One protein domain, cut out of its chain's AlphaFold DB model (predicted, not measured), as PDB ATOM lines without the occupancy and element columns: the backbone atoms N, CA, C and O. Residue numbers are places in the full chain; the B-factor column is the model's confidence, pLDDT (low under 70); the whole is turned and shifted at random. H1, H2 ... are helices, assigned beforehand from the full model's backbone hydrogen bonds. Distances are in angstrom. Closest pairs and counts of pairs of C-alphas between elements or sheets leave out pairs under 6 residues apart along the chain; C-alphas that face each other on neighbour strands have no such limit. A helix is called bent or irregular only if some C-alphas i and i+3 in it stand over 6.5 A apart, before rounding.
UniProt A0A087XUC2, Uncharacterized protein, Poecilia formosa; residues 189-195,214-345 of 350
ATOM      1  N   ARG A 189      12.757   0.701  83.951       82.06
ATOM      2  CA  ARG A 189      11.921   0.243  82.826       82.06
ATOM      3  C   ARG A 189      10.508  -0.116  83.257       82.06
ATOM      4  O   ARG A 189       9.554   0.259  82.573       82.06
ATOM      5  N   SER A 190      10.366  -0.837  84.370       81.44
ATOM      6  CA  SER A 190       9.046  -1.172  84.911       81.44
ATOM      7  C   SER A 190       8.245   0.088  85.241       81.44
ATOM      8  O   SER A 190       7.093   0.207  84.824       81.44
ATOM      9  N   VAL A 191       8.887   1.067  85.887       81.19
ATOM     10  CA  VAL A 191       8.264   2.334  86.276       81.19
ATOM     11  C   VAL A 191       7.857   3.139  85.048       81.19
ATOM     12  O   VAL A 191       6.715   3.578  84.970       81.19
ATOM     13  N   LEU A 192       8.741   3.274  84.058       77.62
ATOM     14  CA  LEU A 192       8.459   4.015  82.826       77.62
ATOM     15  C   LEU A 192       7.322   3.389  82.011       77.62
ATOM     16  O   LEU A 192       6.496   4.110  81.459       77.62
ATOM     17  N   ARG A 193       7.232   2.054  81.966       76.12
ATOM     18  CA  ARG A 193       6.125   1.349  81.299       76.12
ATOM     19  C   ARG A 193       4.792   1.542  82.026       76.12
ATOM     20  O   ARG A 193       3.738   1.549  81.394       76.12
ATOM     21  N   GLU A 194       4.830   1.644  83.349       70.62
ATOM     22  CA  GLU A 194       3.645   1.742  84.205       70.62
ATOM     23  C   GLU A 194       3.228   3.178  84.538       70.62
ATOM     24  O   GLU A 194       2.156   3.374  85.120       70.62
ATOM     25  N   ALA A 195       4.042   4.168  84.172       62.62
ATOM     26  CA  ALA A 195       3.751   5.591  84.281       62.62
ATOM     27  C   ALA A 195       2.679   5.993  83.247       62.62
ATOM     28  O   ALA A 195       2.940   6.657  82.249       62.62
ATOM     29  N   ALA A 214      12.609   6.167 104.955       73.88
ATOM     30  CA  ALA A 214      11.778   5.608 103.897       73.88
ATOM     31  C   ALA A 214      11.936   6.417 102.597       73.88
ATOM     32  O   ALA A 214      11.548   5.940 101.532       73.88
ATOM     33  N   GLU A 215      12.520   7.623 102.662       80.50
ATOM     34  CA  GLU A 215      12.820   8.416 101.481       80.50
ATOM     35  C   GLU A 215      14.051   7.846 100.740       80.50
ATOM     36  O   GLU A 215      15.160   7.799 101.287       80.50
ATOM     37  N   PRO A 216      13.902   7.427  99.471       76.94
ATOM     38  CA  PRO A 216      14.966   6.752  98.725       76.94
ATOM     39  C   PRO A 216      16.202   7.619  98.489       76.94
ATOM     40  O   PRO A 216      17.319   7.105  98.477       76.94
ATOM     41  N   SER A 217      16.010   8.927  98.311       81.38
ATOM     42  CA  SER A 217      17.085   9.910  98.133       81.38
ATOM     43  C   SER A 217      18.002   9.937  99.363       81.38
ATOM     44  O   SER A 217      19.226   9.841  99.244       81.38
ATOM     45  N   VAL A 218      17.394   9.993 100.548       84.56
ATOM     46  CA  VAL A 218      18.056  10.035 101.847       84.56
ATOM     47  C   VAL A 218      18.802   8.735 102.081       84.56
ATOM     48  O   VAL A 218      19.982   8.773 102.427       84.56
ATOM     49  N   MET A 219      18.151   7.589 101.887       87.38
ATOM     50  CA  MET A 219      18.789   6.302 102.143       87.38
ATOM     51  C   MET A 219      19.974   6.054 101.198       87.38
ATOM     52  O   MET A 219      21.064   5.707 101.655       87.38
ATOM     53  N   SER A 220      19.818   6.333  99.898       89.00
ATOM     54  CA  SER A 220      20.926   6.267  98.935       89.00
ATOM     55  C   SER A 220      22.086   7.192  99.316       89.00
ATOM     56  O   SER A 220      23.244   6.780  99.238       89.00
ATOM     57  N   ALA A 221      21.798   8.422  99.753       87.56
ATOM     58  CA  ALA A 221      22.822   9.378 100.168       87.56
ATOM     59  C   ALA A 221      23.585   8.920 101.422       87.56
ATOM     60  O   ALA A 221      24.792   9.139 101.506       87.56
ATOM     61  N   HIS A 222      22.909   8.264 102.368       88.56
ATOM     62  CA  HIS A 222      23.546   7.741 103.576       88.56
ATOM     63  C   HIS A 222      24.346   6.466 103.320       88.56
ATOM     64  O   HIS A 222      25.426   6.332 103.881       88.56
ATOM     65  N   LEU A 223      23.864   5.546 102.479       92.19
ATOM     66  CA  LEU A 223      24.545   4.275 102.198       92.19
ATOM     67  C   LEU A 223      25.767   4.427 101.294       92.19
ATOM     68  O   LEU A 223      26.733   3.676 101.444       92.19
ATOM     69  N   LEU A 224      25.737   5.376 100.356       92.50
ATOM     70  CA  LEU A 224      26.804   5.550  99.373       92.50
ATOM     71  C   LEU A 224      28.194   5.728 100.024       92.50
ATOM     72  O   LEU A 224      29.097   4.987  99.637       92.50
ATOM     73  N   PRO A 225      28.399   6.596 101.036       92.44
ATOM     74  CA  PRO A 225      29.670   6.681 101.754       92.44
ATOM     75  C   PRO A 225      30.175   5.339 102.298       92.44
ATOM     76  O   PRO A 225      31.358   5.043 102.160       92.44
ATOM     77  N   TYR A 226      29.299   4.503 102.864       93.94
ATOM     78  CA  TYR A 226      29.690   3.195 103.405       93.94
ATOM     79  C   TYR A 226      30.088   2.209 102.307       93.94
ATOM     80  O   TYR A 226      31.039   1.450 102.485       93.94
ATOM     81  N   LEU A 227      29.404   2.238 101.158       94.56
ATOM     82  CA  LEU A 227      29.771   1.436  99.989       94.56
ATOM     83  C   LEU A 227      31.149   1.840  99.447       94.56
ATOM     84  O   LEU A 227      31.984   0.976  99.189       94.56
ATOM     85  N   LEU A 228      31.410   3.144  99.320       93.06
ATOM     86  CA  LEU A 228      32.704   3.658  98.864       93.06
ATOM     87  C   LEU A 228      33.828   3.305  99.850       93.06
ATOM     88  O   LEU A 228      34.848   2.758  99.444       93.06
ATOM     89  N   GLN A 229      33.615   3.499 101.154       93.00
ATOM     90  CA  GLN A 229      34.595   3.106 102.175       93.00
ATOM     91  C   GLN A 229      34.843   1.590 102.198       93.00
ATOM     92  O   GLN A 229      35.963   1.147 102.442       93.00
ATOM     93  N   MET A 230      33.822   0.768 101.937       92.62
ATOM     94  CA  MET A 230      34.004  -0.678 101.796       92.62
ATOM     95  C   MET A 230      34.864  -1.012 100.569       92.62
ATOM     96  O   MET A 230      35.740  -1.868 100.667       92.62
ATOM     97  N   ALA A 231      34.682  -0.312  99.446       91.88
ATOM     98  CA  ALA A 231      35.543  -0.478  98.276       91.88
ATOM     99  C   ALA A 231      37.008  -0.115  98.563       91.88
ATOM    100  O   ALA A 231      37.902  -0.849  98.152       91.88
ATOM    101  N   GLU A 232      37.269   0.948  99.324       91.19
ATOM    102  CA  GLU A 232      38.632   1.343  99.722       91.19
ATOM    103  C   GLU A 232      39.350   0.259 100.551       91.19
ATOM    104  O   GLU A 232      40.575   0.115 100.492       91.19
ATOM    105  N   LYS A 233      38.590  -0.566 101.283       90.56
ATOM    106  CA  LYS A 233      39.116  -1.707 102.047       90.56
ATOM    107  C   LYS A 233      39.447  -2.935 101.188       90.56
ATOM    108  O   LYS A 233      39.970  -3.909 101.727       90.56
ATOM    109  N   SER A 234      39.221  -2.920  99.870       88.62
ATOM    110  CA  SER A 234      39.495  -4.076  98.996       88.62
ATOM    111  C   SER A 234      40.960  -4.529  99.024       88.62
ATOM    112  O   SER A 234      41.251  -5.710  98.873       88.62
ATOM    113  N   SER A 235      41.895  -3.602  99.245       88.19
ATOM    114  CA  SER A 235      43.326  -3.906  99.382       88.19
ATOM    115  C   SER A 235      43.660  -4.701 100.651       88.19
ATOM    116  O   SER A 235      44.713  -5.333 100.720       88.19
ATOM    117  N   GLN A 236      42.768  -4.683 101.645       92.00
ATOM    118  CA  GLN A 236      42.961  -5.304 102.955       92.00
ATOM    119  C   GLN A 236      42.441  -6.749 103.000       92.00
ATOM    120  O   GLN A 236      42.877  -7.516 103.855       92.00
ATOM    121  N   SER A 237      41.543  -7.139 102.086       92.06
ATOM    122  CA  SER A 237      41.000  -8.501 101.998       92.06
ATOM    123  C   SER A 237      40.804  -8.957 100.555       92.06
ATOM    124  O   SER A 237      40.074  -8.349  99.768       92.06
ATOM    125  N   SER A 238      41.402 -10.104 100.224       91.19
ATOM    126  CA  SER A 238      41.221 -10.747  98.922       91.19
ATOM    127  C   SER A 238      39.795 -11.261  98.714       91.19
ATOM    128  O   SER A 238      39.294 -11.203  97.590       91.19
ATOM    129  N   ALA A 239      39.127 -11.724  99.774       92.00
ATOM    130  CA  ALA A 239      37.747 -12.201  99.711       92.00
ATOM    131  C   ALA A 239      36.783 -11.051  99.393       92.00
ATOM    132  O   ALA A 239      35.927 -11.175  98.510       92.00
ATOM    133  N   LEU A 240      36.975  -9.895 100.037       92.12
ATOM    134  CA  LEU A 240      36.222  -8.691  99.713       92.12
ATOM    135  C   LEU A 240      36.496  -8.231  98.277       92.12
ATOM    136  O   LEU A 240      35.554  -7.961  97.537       92.12
ATOM    137  N   ALA A 241      37.762  -8.180  97.850       91.38
ATOM    138  CA  ALA A 241      38.113  -7.772  96.489       91.38
ATOM    139  C   ALA A 241      37.443  -8.655  95.420       91.38
ATOM    140  O   ALA A 241      36.926  -8.142  94.423       91.38
ATOM    141  N   GLN A 242      37.397  -9.973  95.643       91.44
ATOM    142  CA  GLN A 242      36.683 -10.917  94.777       91.44
ATOM    143  C   GLN A 242      35.177 -10.650  94.764       91.44
ATOM    144  O   GLN A 242      34.577 -10.614  93.693       91.44
ATOM    145  N   THR A 243      34.579 -10.411  95.932       92.81
ATOM    146  CA  THR A 243      33.145 -10.112  96.065       92.81
ATOM    147  C   THR A 243      32.768  -8.825  95.325       92.81
ATOM    148  O   THR A 243      31.814  -8.814  94.547       92.81
ATOM    149  N   LEU A 244      33.556  -7.758  95.489       93.38
ATOM    150  CA  LEU A 244      33.359  -6.481  94.797       93.38
ATOM    151  C   LEU A 244      33.516  -6.623  93.276       93.38
ATOM    152  O   LEU A 244      32.710  -6.080  92.521       93.38
ATOM    153  N   THR A 245      34.516  -7.387  92.828       91.44
ATOM    154  CA  THR A 245      34.743  -7.656  91.397       91.44
ATOM    155  C   THR A 245      33.573  -8.435  90.797       91.44
ATOM    156  O   THR A 245      33.012  -8.024  89.784       91.44
ATOM    157  N   ALA A 246      33.142  -9.515  91.457       91.88
ATOM    158  CA  ALA A 246      32.013 -10.328  91.014       91.88
ATOM    159  C   ALA A 246      30.708  -9.517  90.967       91.88
ATOM    160  O   ALA A 246      29.909  -9.663  90.037       91.88
ATOM    161  N   TRP A 247      30.495  -8.629  91.943       93.56
ATOM    162  CA  TRP A 247      29.367  -7.706  91.924       93.56
ATOM    163  C   TRP A 247      29.437  -6.753  90.723       93.56
ATOM    164  O   TRP A 247      28.443  -6.616  90.007       93.56
ATOM    165  N   ALA A 248      30.591  -6.132  90.468       92.12
ATOM    166  CA  ALA A 248      30.767  -5.212  89.346       92.12
ATOM    167  C   ALA A 248      30.500  -5.910  88.003       92.12
ATOM    168  O   ALA A 248      29.696  -5.422  87.208       92.12
ATOM    169  N   GLU A 249      31.088  -7.087  87.774       90.25
ATOM    170  CA  GLU A 249      30.889  -7.871  86.548       90.25
ATOM    171  C   GLU A 249      29.413  -8.225  86.324       90.25
ATOM    172  O   GLU A 249      28.887  -8.037  85.226       90.25
ATOM    173  N   LYS A 250      28.714  -8.664  87.378       91.88
ATOM    174  CA  LYS A 250      27.300  -9.047  87.299       91.88
ATOM    175  C   LYS A 250      26.367  -7.863  87.019       91.88
ATOM    176  O   LYS A 250      25.349  -8.046  86.356       91.88
ATOM    177  N   ASN A 251      26.677  -6.673  87.536       91.06
ATOM    178  CA  ASN A 251      25.754  -5.530  87.512       91.06
ATOM    179  C   ASN A 251      26.084  -4.482  86.436       91.06
ATOM    180  O   ASN A 251      25.235  -3.638  86.149       91.06
ATOM    181  N   THR A 252      27.268  -4.533  85.814       90.69
ATOM    182  CA  THR A 252      27.708  -3.529  84.825       90.69
ATOM    183  C   THR A 252      26.697  -3.352  83.692       90.69
ATOM    184  O   THR A 252      26.255  -2.233  83.446       90.69
ATOM    185  N   ALA A 253      26.285  -4.441  83.034       90.31
ATOM    186  CA  ALA A 253      25.356  -4.367  81.905       90.31
ATOM    187  C   ALA A 253      24.017  -3.724  82.306       90.31
ATOM    188  O   ALA A 253      23.566  -2.787  81.658       90.31
ATOM    189  N   GLN A 254      23.438  -4.157  83.429       90.38
ATOM    190  CA  GLN A 254      22.168  -3.621  83.923       90.38
ATOM    191  C   GLN A 254      22.255  -2.125  84.255       90.38
ATOM    192  O   GLN A 254      21.349  -1.365  83.918       90.38
ATOM    193  N   VAL A 255      23.334  -1.686  84.909       91.12
ATOM    194  CA  VAL A 255      23.537  -0.266  85.235       91.12
ATOM    195  C   VAL A 255      23.657   0.567  83.961       91.12
ATOM    196  O   VAL A 255      23.026   1.617  83.859       91.12
ATOM    197  N   LEU A 256      24.429   0.100  82.978       90.19
ATOM    198  CA  LEU A 256      24.603   0.802  81.707       90.19
ATOM    199  C   LEU A 256      23.316   0.860  80.890       90.19
ATOM    200  O   LEU A 256      23.046   1.901  80.296       90.19
ATOM    201  N   ASP A 257      22.537  -0.218  80.867       90.56
ATOM    202  CA  ASP A 257      21.242  -0.272  80.190       90.56
ATOM    203  C   ASP A 257      20.259   0.717  80.817       90.56
ATOM    204  O   ASP A 257      19.678   1.532  80.105       90.56
ATOM    205  N   ASN A 258      20.158   0.729  82.147       90.75
ATOM    206  CA  ASN A 258      19.305   1.666  82.875       90.75
ATOM    207  C   ASN A 258      19.732   3.132  82.671       90.75
ATOM    208  O   ASN A 258      18.880   4.010  82.565       90.75
ATOM    209  N   LEU A 259      21.039   3.419  82.591       90.56
ATOM    210  CA  LEU A 259      21.523   4.758  82.224       90.56
ATOM    211  C   LEU A 259      21.134   5.122  80.784       90.56
ATOM    212  O   LEU A 259      20.793   6.273  80.533       90.56
ATOM    213  N   THR A 260      21.123   4.155  79.858       90.00
ATOM    214  CA  THR A 260      20.643   4.377  78.480       90.00
ATOM    215  C   THR A 260      19.169   4.738  78.477       90.00
ATOM    216  O   THR A 260      18.760   5.663  77.783       90.00
ATOM    217  N   ASP A 261      18.367   4.037  79.275       88.62
ATOM    218  CA  ASP A 261      16.942   4.335  79.393       88.62
ATOM    219  C   ASP A 261      16.725   5.751  79.953       88.62
ATOM    220  O   ASP A 261      15.848   6.466  79.475       88.62
ATOM    221  N   CYS A 262      17.562   6.200  80.900       88.81
ATOM    222  CA  CYS A 262      17.546   7.585  81.373       88.81
ATOM    223  C   CYS A 262      17.913   8.602  80.281       88.81
ATOM    224  O   CYS A 262      17.301   9.660  80.221       88.81
ATOM    225  N   GLU A 263      18.903   8.317  79.429       87.19
ATOM    226  CA  GLU A 263      19.286   9.193  78.303       87.19
ATOM    227  C   GLU A 263      18.153   9.318  77.270       87.19
ATOM    228  O   GLU A 263      18.009  10.350  76.616       87.19
ATOM    229  N   GLN A 264      17.331   8.272  77.133       85.06
ATOM    230  CA  GLN A 264      16.156   8.260  76.258       85.06
ATOM    231  C   GLN A 264      14.956   9.014  76.836       85.06
ATOM    232  O   GLN A 264      14.006   9.290  76.099       85.06
ATOM    233  N   LEU A 265      14.985   9.379  78.124       80.69
ATOM    234  CA  LEU A 265      14.016  10.309  78.688       80.69
ATOM    235  C   LEU A 265      14.270  11.675  78.061       80.69
ATOM    236  O   LEU A 265      15.108  12.438  78.525       80.69
ATOM    237  N   GLN A 266      13.557  11.967  76.977       67.94
ATOM    238  CA  GLN A 266      13.533  13.282  76.355       67.94
ATOM    239  C   GLN A 266      12.389  14.096  76.966       67.94
ATOM    240  O   GLN A 266      11.239  13.956  76.536       67.94
ATOM    241  N   PRO A 267      12.655  14.935  77.979       64.31
ATOM    242  CA  PRO A 267      11.708  15.960  78.372       64.31
ATOM    243  C   PRO A 267      11.489  16.861  77.156       64.31
ATOM    244  O   PRO A 267      12.437  17.389  76.576       64.31
ATOM    245  N   ALA A 268      10.239  16.962  76.703       59.75
ATOM    246  CA  ALA A 268       9.908  17.834  75.585       59.75
ATOM    247  C   ALA A 268      10.284  19.287  75.927       59.75
ATOM    248  O   ALA A 268      10.337  19.656  77.099       59.75
ATOM    249  N   GLU A 269      10.468  20.132  74.908       60.94
ATOM    250  CA  GLU A 269      10.795  21.565  75.064       60.94
ATOM    251  C   GLU A 269       9.814  22.324  75.988       60.94
ATOM    252  O   GLU A 269      10.122  23.404  76.487       60.94
ATOM    253  N   THR A 270       8.635  21.746  76.244       63.44
ATOM    254  CA  THR A 270       7.668  22.179  77.257       63.44
ATOM    255  C   THR A 270       7.374  21.043  78.244       63.44
ATOM    256  O   THR A 270       7.324  19.874  77.860       63.44
ATOM    257  N   LEU A 271       7.140  21.380  79.520       70.81
ATOM    258  CA  LEU A 271       6.751  20.420  80.563       70.81
ATOM    259  C   LEU A 271       5.428  19.737  80.188       70.81
ATOM    260  O   LEU A 271       4.341  20.271  80.416       70.81
ATOM    261  N   THR A 272       5.517  18.550  79.594       79.88
ATOM    262  CA  THR A 272       4.332  17.770  79.229       79.88
ATOM    263  C   THR A 272       3.634  17.238  80.483       79.88
ATOM    264  O   THR A 272       4.299  16.929  81.476       79.88
ATOM    265  N   PRO A 273       2.303  17.043  80.453       79.50
ATOM    266  CA  PRO A 273       1.584  16.393  81.549       79.50
ATOM    267  C   PRO A 273       2.147  15.012  81.909       79.50
ATOM    268  O   PRO A 273       2.165  14.646  83.078       79.50
ATOM    269  N   SER A 274       2.659  14.264  80.926       79.56
ATOM    270  CA  SER A 274       3.345  12.981  81.131       79.56
ATOM    271  C   SER A 274       4.669  13.123  81.880       79.56
ATOM    272  O   SER A 274       4.961  12.310  82.750       79.56
ATOM    273  N   TRP A 275       5.455  14.162  81.581       83.44
ATOM    274  CA  TRP A 275       6.695  14.438  82.303       83.44
ATOM    275  C   TRP A 275       6.415  14.857  83.746       83.44
ATOM    276  O   TRP A 275       7.024  14.330  84.671       83.44
ATOM    277  N   LEU A 276       5.433  15.737  83.958       83.00
ATOM    278  CA  LEU A 276       5.008  16.126  85.303       83.00
ATOM    279  C   LEU A 276       4.482  14.929  86.100       83.00
ATOM    280  O   LEU A 276       4.840  14.786  87.264       83.00
ATOM    281  N   ALA A 277       3.691  14.049  85.476       82.56
ATOM    282  CA  ALA A 277       3.211  12.819  86.103       82.56
ATOM    283  C   ALA A 277       4.367  11.897  86.526       82.56
ATOM    284  O   ALA A 277       4.333  11.337  87.618       82.56
ATOM    285  N   LEU A 278       5.406  11.779  85.696       83.44
ATOM    286  CA  LEU A 278       6.605  11.013  86.030       83.44
ATOM    287  C   LEU A 278       7.385  11.650  87.190       83.44
ATOM    288  O   LEU A 278       7.797  10.946  88.107       83.44
ATOM    289  N   LEU A 279       7.549  12.978  87.180       84.44
ATOM    290  CA  LEU A 279       8.250  13.714  88.237       84.44
ATOM    291  C   LEU A 279       7.562  13.613  89.603       84.44
ATOM    292  O   LEU A 279       8.239  13.746  90.619       84.44
ATOM    293  N   VAL A 280       6.246  13.393  89.648       83.25
ATOM    294  CA  VAL A 280       5.511  13.198  90.909       83.25
ATOM    295  C   VAL A 280       5.357  11.726  91.301       83.25
ATOM    296  O   VAL A 280       4.878  11.457  92.402       83.25
ATOM    297  N   ASP A 281       5.752  10.768  90.451       82.06
ATOM    298  CA  ASP A 281       5.698   9.342  90.794       82.06
ATOM    299  C   ASP A 281       6.857   9.002  91.754       82.06
ATOM    300  O   ASP A 281       8.027   9.049  91.356       82.06
ATOM    301  N   PRO A 282       6.588   8.619  93.018       80.75
ATOM    302  CA  PRO A 282       7.648   8.272  93.957       80.75
ATOM    303  C   PRO A 282       8.498   7.103  93.450       80.75
ATOM    304  O   PRO A 282       9.705   7.087  93.680       80.75
ATOM    305  N   ARG A 283       7.913   6.150  92.709       84.69
ATOM    306  CA  ARG A 283       8.624   4.971  92.188       84.69
ATOM    307  C   ARG A 283       9.715   5.360  91.197       84.69
ATOM    308  O   ARG A 283      10.748   4.695  91.152       84.69
ATOM    309  N   PHE A 284       9.512   6.444  90.444       86.25
ATOM    310  CA  PHE A 284      10.533   6.984  89.547       86.25
ATOM    311  C   PHE A 284      11.748   7.446  90.343       86.25
ATOM    312  O   PHE A 284      12.866   7.026  90.053       86.25
ATOM    313  N   HIS A 285      11.525   8.215  91.410       85.75
ATOM    314  CA  HIS A 285      12.600   8.648  92.303       85.75
ATOM    315  C   HIS A 285      13.267   7.463  93.006       85.75
ATOM    316  O   HIS A 285      14.491   7.392  93.008       85.75
ATOM    317  N   PHE A 286      12.505   6.489  93.523       85.56
ATOM    318  CA  PHE A 286      13.068   5.248  94.082       85.56
ATOM    319  C   PHE A 286      14.031   4.577  93.091       85.56
ATOM    320  O   PHE A 286      15.196   4.347  93.425       85.56
ATOM    321  N   ALA A 287      13.578   4.323  91.861       89.25
ATOM    322  CA  ALA A 287      14.396   3.681  90.838       89.25
ATOM    323  C   ALA A 287      15.633   4.508  90.473       89.25
ATOM    324  O   ALA A 287      16.734   3.964  90.349       89.25
ATOM    325  N   LEU A 288      15.468   5.824  90.353       90.88
ATOM    326  CA  LEU A 288      16.527   6.741  89.966       90.88
ATOM    327  C   LEU A 288      17.632   6.831  91.025       90.88
ATOM    328  O   LEU A 288      18.808   6.657  90.707       90.88
ATOM    329  N   TRP A 289      17.280   7.045  92.292       89.94
ATOM    330  CA  TRP A 289      18.261   7.137  93.379       89.94
ATOM    331  C   TRP A 289      18.980   5.814  93.623       89.94
ATOM    332  O   TRP A 289      20.176   5.805  93.927       89.94
ATOM    333  N   GLY A 290      18.276   4.692  93.456       91.38
ATOM    334  CA  GLY A 290      18.878   3.365  93.484       91.38
ATOM    335  C   GLY A 290      19.870   3.146  92.338       91.38
ATOM    336  O   GLY A 290      20.938   2.564  92.552       91.38
ATOM    337  N   LEU A 291      19.539   3.613  91.130       92.75
ATOM    338  CA  LEU A 291      20.412   3.532  89.958       92.75
ATOM    339  C   LEU A 291      21.677   4.364  90.157       92.75
ATOM    340  O   LEU A 291      22.776   3.842  89.990       92.75
ATOM    341  N   PHE A 292      21.538   5.631  90.547       92.25
ATOM    342  CA  PHE A 292      22.682   6.527  90.706       92.25
ATOM    343  C   PHE A 292      23.650   6.052  91.788       92.25
ATOM    344  O   PHE A 292      24.855   6.048  91.550       92.25
ATOM    345  N   ALA A 293      23.156   5.591  92.942       92.81
ATOM    346  CA  ALA A 293      24.021   5.041  93.985       92.81
ATOM    347  C   ALA A 293      24.838   3.840  93.469       92.81
ATOM    348  O   ALA A 293      26.052   3.787  93.663       92.81
ATOM    349  N   ARG A 294      24.197   2.914  92.739       93.88
ATOM    350  CA  ARG A 294      24.874   1.755  92.127       93.88
ATOM    351  C   ARG A 294      25.848   2.162  91.025       93.88
ATOM    352  O   ARG A 294      26.920   1.574  90.929       93.88
ATOM    353  N   ALA A 295      25.503   3.156  90.216       93.31
ATOM    354  CA  ALA A 295      26.337   3.633  89.123       93.31
ATOM    355  C   ALA A 295      27.587   4.367  89.631       93.31
ATOM    356  O   ALA A 295      28.683   4.120  89.133       93.31
ATOM    357  N   VAL A 296      27.453   5.204  90.665       93.38
ATOM    358  CA  VAL A 296      28.594   5.845  91.338       93.38
ATOM    359  C   VAL A 296      29.481   4.800  92.012       93.38
ATOM    360  O   VAL A 296      30.701   4.855  91.877       93.38
ATOM    361  N   PHE A 297      28.885   3.821  92.696       93.31
ATOM    362  CA  PHE A 297      29.638   2.731  93.309       93.31
ATOM    363  C   PHE A 297      30.401   1.903  92.263       93.31
ATOM    364  O   PHE A 297      31.597   1.670  92.426       93.31
ATOM    365  N   LEU A 298      29.760   1.544  91.145       92.94
ATOM    366  CA  LEU A 298      30.406   0.863  90.020       92.94
ATOM    367  C   LEU A 298      31.560   1.692  89.442       92.94
ATOM    368  O   LEU A 298      32.651   1.164  89.251       92.94
ATOM    369  N   LEU A 299      31.341   2.988  89.196       91.62
ATOM    370  CA  LEU A 299      32.383   3.892  88.710       91.62
ATOM    371  C   LEU A 299      33.579   3.928  89.664       91.62
ATOM    372  O   LEU A 299      34.724   3.882  89.219       91.62
ATOM    373  N   HIS A 300      33.323   3.996  90.970       90.94
ATOM    374  CA  HIS A 300      34.378   3.979  91.971       90.94
ATOM    375  C   HIS A 300      35.158   2.662  91.935       90.94
ATOM    376  O   HIS A 300      36.381   2.705  91.864       90.94
ATOM    377  N   LEU A 301      34.481   1.509  91.882       90.81
ATOM    378  CA  LEU A 301      35.141   0.207  91.744       90.81
ATOM    379  C   LEU A 301      36.007   0.131  90.486       90.81
ATOM    380  O   LEU A 301      37.142  -0.328  90.561       90.81
ATOM    381  N   LEU A 302      35.520   0.623  89.347       87.94
ATOM    382  CA  LEU A 302      36.286   0.656  88.098       87.94
ATOM    383  C   LEU A 302      37.538   1.551  88.184       87.94
ATOM    384  O   LEU A 302      38.503   1.307  87.463       87.94
ATOM    385  N   LYS A 303      37.531   2.572  89.050       86.50
ATOM    386  CA  LYS A 303      38.680   3.462  89.290       86.50
ATOM    387  C   LYS A 303      39.672   2.901  90.312       86.50
ATOM    388  O   LYS A 303      40.873   3.087  90.146       86.50
ATOM    389  N   THR A 304      39.189   2.271  91.383       79.00
ATOM    390  CA  THR A 304      40.023   1.873  92.533       79.00
ATOM    391  C   THR A 304      40.493   0.430  92.486       79.00
ATOM    392  O   THR A 304      41.572   0.116  92.989       79.00
ATOM    393  N   SER A 305      39.705  -0.466  91.899       63.62
ATOM    394  CA  SER A 305      40.060  -1.876  91.829       63.62
ATOM    395  C   SER A 305      40.884  -2.164  90.577       63.62
ATOM    396  O   SER A 305      40.603  -1.664  89.492       63.62
ATOM    397  N   ALA A 306      41.853  -3.075  90.698       51.38
ATOM    398  CA  ALA A 306      42.460  -3.763  89.559       51.38
ATOM    399  C   ALA A 306      41.465  -4.744  88.898       51.38
ATOM    400  O   ALA A 306      41.861  -5.822  88.453       51.38
ATOM    401  N   CYS A 307      40.165  -4.412  88.874       54.69
ATOM    402  CA  CYS A 307      39.202  -5.119  88.054       54.69
ATOM    403  C   CYS A 307      39.741  -5.032  86.625       54.69
ATOM    404  O   CYS A 307      39.995  -3.928  86.132       54.69
ATOM    405  N   PRO A 308      40.007  -6.168  85.958       49.66
ATOM    406  CA  PRO A 308      40.521  -6.117  84.608       49.66
ATOM    407  C   PRO A 308      39.504  -5.328  83.781       49.66
ATOM    408  O   PRO A 308      38.314  -5.636  83.819       49.66
ATOM    409  N   GLN A 309      39.977  -4.293  83.081       58.72
ATOM    410  CA  GLN A 309      39.230  -3.341  82.239       58.72
ATOM    411  C   GLN A 309      38.531  -4.019  81.035       58.72
ATOM    412  O   GLN A 309      38.494  -3.495  79.928       58.72
ATOM    413  N   ARG A 310      38.035  -5.245  81.201       57.62
ATOM    414  CA  ARG A 310      37.584  -6.135  80.134       57.62
ATOM    415  C   ARG A 310      36.175  -5.823  79.648       57.62
ATOM    416  O   ARG A 310      35.834  -6.270  78.561       57.62
ATOM    417  N   HIS A 311      35.375  -5.075  80.414       59.72
ATOM    418  CA  HIS A 311      33.945  -4.923  80.124       59.72
ATOM    419  C   HIS A 311      33.442  -3.476  80.048       59.72
ATOM    420  O   HIS A 311      32.412  -3.246  79.422       59.72
ATOM    421  N   CYS A 312      34.125  -2.497  80.653       72.31
ATOM    422  CA  CYS A 312      33.695  -1.101  80.581       72.31
ATOM    423  C   CYS A 312      34.835  -0.121  80.884       72.31
ATOM    424  O   CYS A 312      35.637  -0.362  81.785       72.31
ATOM    425  N   ASP A 313      34.883   0.982  80.137       83.31
ATOM    426  CA  ASP A 313      35.803   2.096  80.366       83.31
ATOM    427  C   ASP A 313      35.247   3.035  81.461       83.31
ATOM    428  O   ASP A 313      34.136   3.556  81.294       83.31
ATOM    429  N   PRO A 314      35.982   3.282  82.567       86.00
ATOM    430  CA  PRO A 314      35.538   4.179  83.633       86.00
ATOM    431  C   PRO A 314      35.161   5.582  83.134       86.00
ATOM    432  O   PRO A 314      34.206   6.173  83.642       86.00
ATOM    433  N   LEU A 315      35.875   6.114  82.132       86.12
ATOM    434  CA  LEU A 315      35.587   7.441  81.579       86.12
ATOM    435  C   LEU A 315      34.243   7.451  80.848       86.12
ATOM    436  O   LEU A 315      33.436   8.355  81.063       86.12
ATOM    437  N   SER A 316      33.956   6.420  80.051       86.50
ATOM    438  CA  SER A 316      32.640   6.248  79.433       86.50
ATOM    439  C   SER A 316      31.515   6.213  80.471       86.50
ATOM    440  O   SER A 316      30.487   6.855  80.265       86.50
ATOM    441  N   VAL A 317      31.681   5.491  81.586       88.00
ATOM    442  CA  VAL A 317      30.666   5.436  82.658       88.00
ATOM    443  C   VAL A 317      30.464   6.811  83.289       88.00
ATOM    444  O   VAL A 317      29.328   7.251  83.462       88.00
ATOM    445  N   GLN A 318      31.561   7.510  83.588       90.50
ATOM    446  CA  GLN A 318      31.537   8.851  84.165       90.50
ATOM    447  C   GLN A 318      30.819   9.859  83.263       90.50
ATOM    448  O   GLN A 318      29.932  10.571  83.732       90.50
ATOM    449  N   MET A 319      31.154   9.889  81.971       88.81
ATOM    450  CA  MET A 319      30.539  10.799  81.002       88.81
ATOM    451  C   MET A 319      29.029  10.580  80.886       88.81
ATOM    452  O   MET A 319      28.261  11.543  80.847       88.81
ATOM    453  N   ARG A 320      28.583   9.320  80.882       90.69
ATOM    454  CA  ARG A 320      27.154   8.980  80.831       90.69
ATOM    455  C   ARG A 320      26.421   9.394  82.101       90.69
ATOM    456  O   ARG A 320      25.391  10.055  82.022       90.69
ATOM    457  N   LEU A 321      26.987   9.096  83.271       91.25
ATOM    458  CA  LEU A 321      26.454   9.547  84.564       91.25
ATOM    459  C   LEU A 321      26.301  11.071  84.622       91.25
ATOM    460  O   LEU A 321      25.259  11.565  85.046       91.25
ATOM    461  N   GLN A 322      27.309  11.818  84.167       90.81
ATOM    462  CA  GLN A 322      27.267  13.282  84.105       90.81
ATOM    463  C   GLN A 322      26.211  13.785  83.115       90.81
ATOM    464  O   GLN A 322      25.461  14.711  83.431       90.81
ATOM    465  N   THR A 323      26.100  13.151  81.947       90.88
ATOM    466  CA  THR A 323      25.100  13.501  80.928       90.88
ATOM    467  C   THR A 323      23.684  13.297  81.463       90.88
ATOM    468  O   THR A 323      22.868  14.211  81.423       90.88
ATOM    469  N   VAL A 324      23.403  12.138  82.063       91.00
ATOM    470  CA  VAL A 324      22.095  11.845  82.664       91.00
ATOM    471  C   VAL A 324      21.795  12.779  83.837       91.00
ATOM    472  O   VAL A 324      20.687  13.299  83.946       91.00
ATOM    473  N   CYS A 325      22.777  13.032  84.706       90.50
ATOM    474  CA  CYS A 325      22.624  13.941  85.843       90.50
ATOM    475  C   CYS A 325      22.253  15.357  85.386       90.50
ATOM    476  O   CYS A 325      21.293  15.943  85.886       90.50
ATOM    477  N   THR A 326      22.978  15.897  84.403       88.75
ATOM    478  CA  THR A 326      22.720  17.242  83.864       88.75
ATOM    479  C   THR A 326      21.371  17.317  83.155       88.75
ATOM    480  O   THR A 326      20.605  18.234  83.447       88.75
ATOM    481  N   LEU A 327      21.037  16.325  82.322       89.31
ATOM    482  CA  LEU A 327      19.739  16.213  81.652       89.31
ATOM    483  C   LEU A 327      18.584  16.232  82.659       89.31
ATOM    484  O   LEU A 327      17.677  17.051  82.550       89.31
ATOM    485  N   LEU A 328      18.618  15.368  83.672       89.44
ATOM    486  CA  LEU A 328      17.536  15.267  84.652       89.44
ATOM    487  C   LEU A 328      17.454  16.509  85.553       89.44
ATOM    488  O   LEU A 328      16.353  16.975  85.848       89.44
ATOM    489  N   THR A 329      18.599  17.099  85.919       88.62
ATOM    490  CA  THR A 329      18.646  18.345  86.707       88.62
ATOM    491  C   THR A 329      18.011  19.512  85.961       88.62
ATOM    492  O   THR A 329      17.189  20.235  86.519       88.62
ATOM    493  N   GLN A 330      18.341  19.673  84.676       86.75
ATOM    494  CA  GLN A 330      17.759  20.715  83.822       86.75
ATOM    495  C   GLN A 330      16.242  20.569  83.669       86.75
ATOM    496  O   GLN A 330      15.564  21.539  83.344       86.75
ATOM    497  N   ASN A 331      15.707  19.378  83.943       85.25
ATOM    498  CA  ASN A 331      14.306  19.039  83.732       85.25
ATOM    499  C   ASN A 331      13.539  18.747  85.027       85.25
ATOM    500  O   ASN A 331      12.479  18.123  84.994       85.25
ATOM    501  N   GLY A 332      14.029  19.258  86.161       84.38
ATOM    502  CA  GLY A 332      13.267  19.329  87.411       84.38
ATOM    503  C   GLY A 332      13.546  18.219  88.423       84.38
ATOM    504  O   GLY A 332      12.866  18.166  89.445       84.38
ATOM    505  N   VAL A 333      14.541  17.357  88.190       86.88
ATOM    506  CA  VAL A 333      15.012  16.402  89.203       86.88
ATOM    507  C   VAL A 333      16.077  17.059  90.076       86.88
ATOM    508  O   VAL A 333      17.095  17.537  89.584       86.88
ATOM    509  N   HIS A 334      15.875  17.063  91.391       83.50
ATOM    510  CA  HIS A 334      16.851  17.617  92.325       83.50
ATOM    511  C   HIS A 334      17.792  16.529  92.853       83.50
ATOM    512  O   HIS A 334      17.359  15.646  93.593       83.50
ATOM    513  N   PHE A 335      19.088  16.623  92.535       81.19
ATOM    514  CA  PHE A 335      20.112  15.734  93.087       81.19
ATOM    515  C   PHE A 335      20.734  16.286  94.377       81.19
ATOM    516  O   PHE A 335      20.971  17.484  94.506       81.19
ATOM    517  N   THR A 336      21.029  15.418  95.349       76.88
ATOM    518  CA  THR A 336      21.723  15.832  96.579       76.88
ATOM    519  C   THR A 336      23.175  16.223  96.276       76.88
ATOM    520  O   THR A 336      23.818  15.502  95.506       76.88
ATOM    521  N   PRO A 337      23.751  17.237  96.953       75.88
ATOM    522  CA  PRO A 337      25.125  17.680  96.703       75.88
ATOM    523  C   PRO A 337      26.176  16.570  96.808       75.88
ATOM    524  O   PRO A 337      27.117  16.548  96.022       75.88
ATOM    525  N   ALA A 338      26.007  15.624  97.739       71.88
ATOM    526  CA  ALA A 338      26.923  14.494  97.913       71.88
ATOM    527  C   ALA A 338      26.994  13.600  96.662       71.88
ATOM    528  O   ALA A 338      28.072  13.189  96.238       71.88
ATOM    529  N   LEU A 339      25.844  13.344  96.038       72.81
ATOM    530  CA  LEU A 339      25.745  12.538  94.827       72.81
ATOM    531  C   LEU A 339      26.242  13.313  93.605       72.81
ATOM    532  O   LEU A 339      26.987  12.757  92.805       72.81
ATOM    533  N   THR A 340      25.927  14.606  93.499       78.06
ATOM    534  CA  THR A 340      26.494  15.467  92.453       78.06
ATOM    535  C   THR A 340      28.020  15.511  92.545       78.06
ATOM    536  O   THR A 340      28.693  15.305  91.541       78.06
ATOM    537  N   ALA A 341      28.582  15.673  93.746       77.94
ATOM    538  CA  ALA A 341      30.026  15.662  93.966       77.94
ATOM    539  C   ALA A 341      30.668  14.329  93.550       77.94
ATOM    540  O   ALA A 341      31.703  14.329  92.886       77.94
ATOM    541  N   ALA A 342      30.034  13.196  93.870       76.38
ATOM    542  CA  ALA A 342      30.538  11.875  93.498       76.38
ATOM    543  C   ALA A 342      30.484  11.605  91.979       76.38
ATOM    544  O   ALA A 342      31.323  10.879  91.446       76.38
ATOM    545  N   VAL A 343      29.534  12.219  91.266       76.81
ATOM    546  CA  VAL A 343      29.433  12.190  89.794       76.81
ATOM    547  C   VAL A 343      30.447  13.140  89.136       76.81
ATOM    548  O   VAL A 343      30.969  12.867  88.050       76.81
ATOM    549  N   SER A 344      30.751  14.254  89.797       68.12
ATOM    550  CA  SER A 344      31.600  15.333  89.290       68.12
ATOM    551  C   SER A 344      33.090  15.170  89.573       68.12
ATOM    552  O   SER A 344      33.810  16.113  89.270       68.12
ATOM    553  N   VAL A 345      33.569  14.044  90.121       57.12
ATOM    554  CA  VAL A 345      35.002  13.838  90.430       57.12
ATOM    555  C   VAL A 345      35.864  13.986  89.165       57.12
ATOM    556  O   VAL A 345      36.149  13.012  88.463       57.12
TER     557      VAL A 345
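AT A GLANCE: This is residues 189 to 195 and 214 to 345 of the 350 residues of an uncharacterized protein of Poecilia formosa (UniProt A0A087XUC2). One long helix, H5, runs through the middle as a core, and H2, the bent H3, H6 and the short H7 are set round it, with H2 and H6 running lengthwise beside it. The short H1 and H4 lie near the beginning of H5, and H1 packs on it. The printed part has 139 residues with seven named helices, H1 to H7 in chain order, and no named strand; the class is all helix. It is compact, with a radius of gyration of the C-alphas of 15.7 A, and elongated, spanning 51 by 31 by 27 A.

HOW THE PARTS SIT: The longest helix, H3, residues 238 to 263, was assigned as one helix by its hydrogen bonds but is bent: C-alphas 250 and 253 are 7.4 A apart, and its arms H3a, residues 238 to 250, and H3b, residues 253 to 263, stand at a steep tilt of 48 degrees. Both arms touch the hub, H5, residues 282 to 304; the closest C-alphas are those of Ala 248 and Leu 298, 6.1 A, for H3a, and of Val 255 and Ala 295, 6.2 A, for H3b. H2, residues 216 to 236, touches H5 the same way at a shallow tilt of 17 degrees, closest at the C-alphas of Pro 216 and Phe 286, 5.2 A. H2 has a kink of 28 degrees near residue 223 and is irregular, with C-alphas 232 and 235 7.0 A apart. H6, residues 314 to 330, forms a helical hairpin with H5 at 28 degrees; the C-alphas of Leu 302 and Pro 314 are closest, 5.7 A. H7, residues 337 to 343, forms a helical hairpin with H6, closest at the C-alphas of Gln 322 and Val 343, 6.2 A. H1, residues 189 to 194, touches H5 with the C-alphas of Val 191 and Phe 284 closest, 6.1 A. H4, residues 273 to 280, touches no helix, and is apart from H2 and H6, among others. Every O i to N i+4 pair is within hydrogen-bond range in H1, H3a, H3b, H4, H5, H6 and H7; in H2, 12 of 17 are.

IN THESE COORDINATES: H1 begins at C-alpha 189, (11.921, 0.243, 82.826), and H7 ends at C-alpha 343, (29.433, 12.190, 89.794). From first to last C-alpha H5 measures 33.0 A, H2 30.8 A, H6 24.3 A, H3a 18.2 A and H3b 15.3 A.

THE WHOLE: The C-alphas farthest apart, of Ser 238 and Thr 270, are 51.8 A apart. Residues 196 to 213 are cut out, with 21.2 A between C-alphas 195 and 214. Of the links printed whole, none is long. Mean pLDDT of the printed part is 84.0; residue 195 and residues 266 to 270, 305 to 311 and 344 to 345 are under 70.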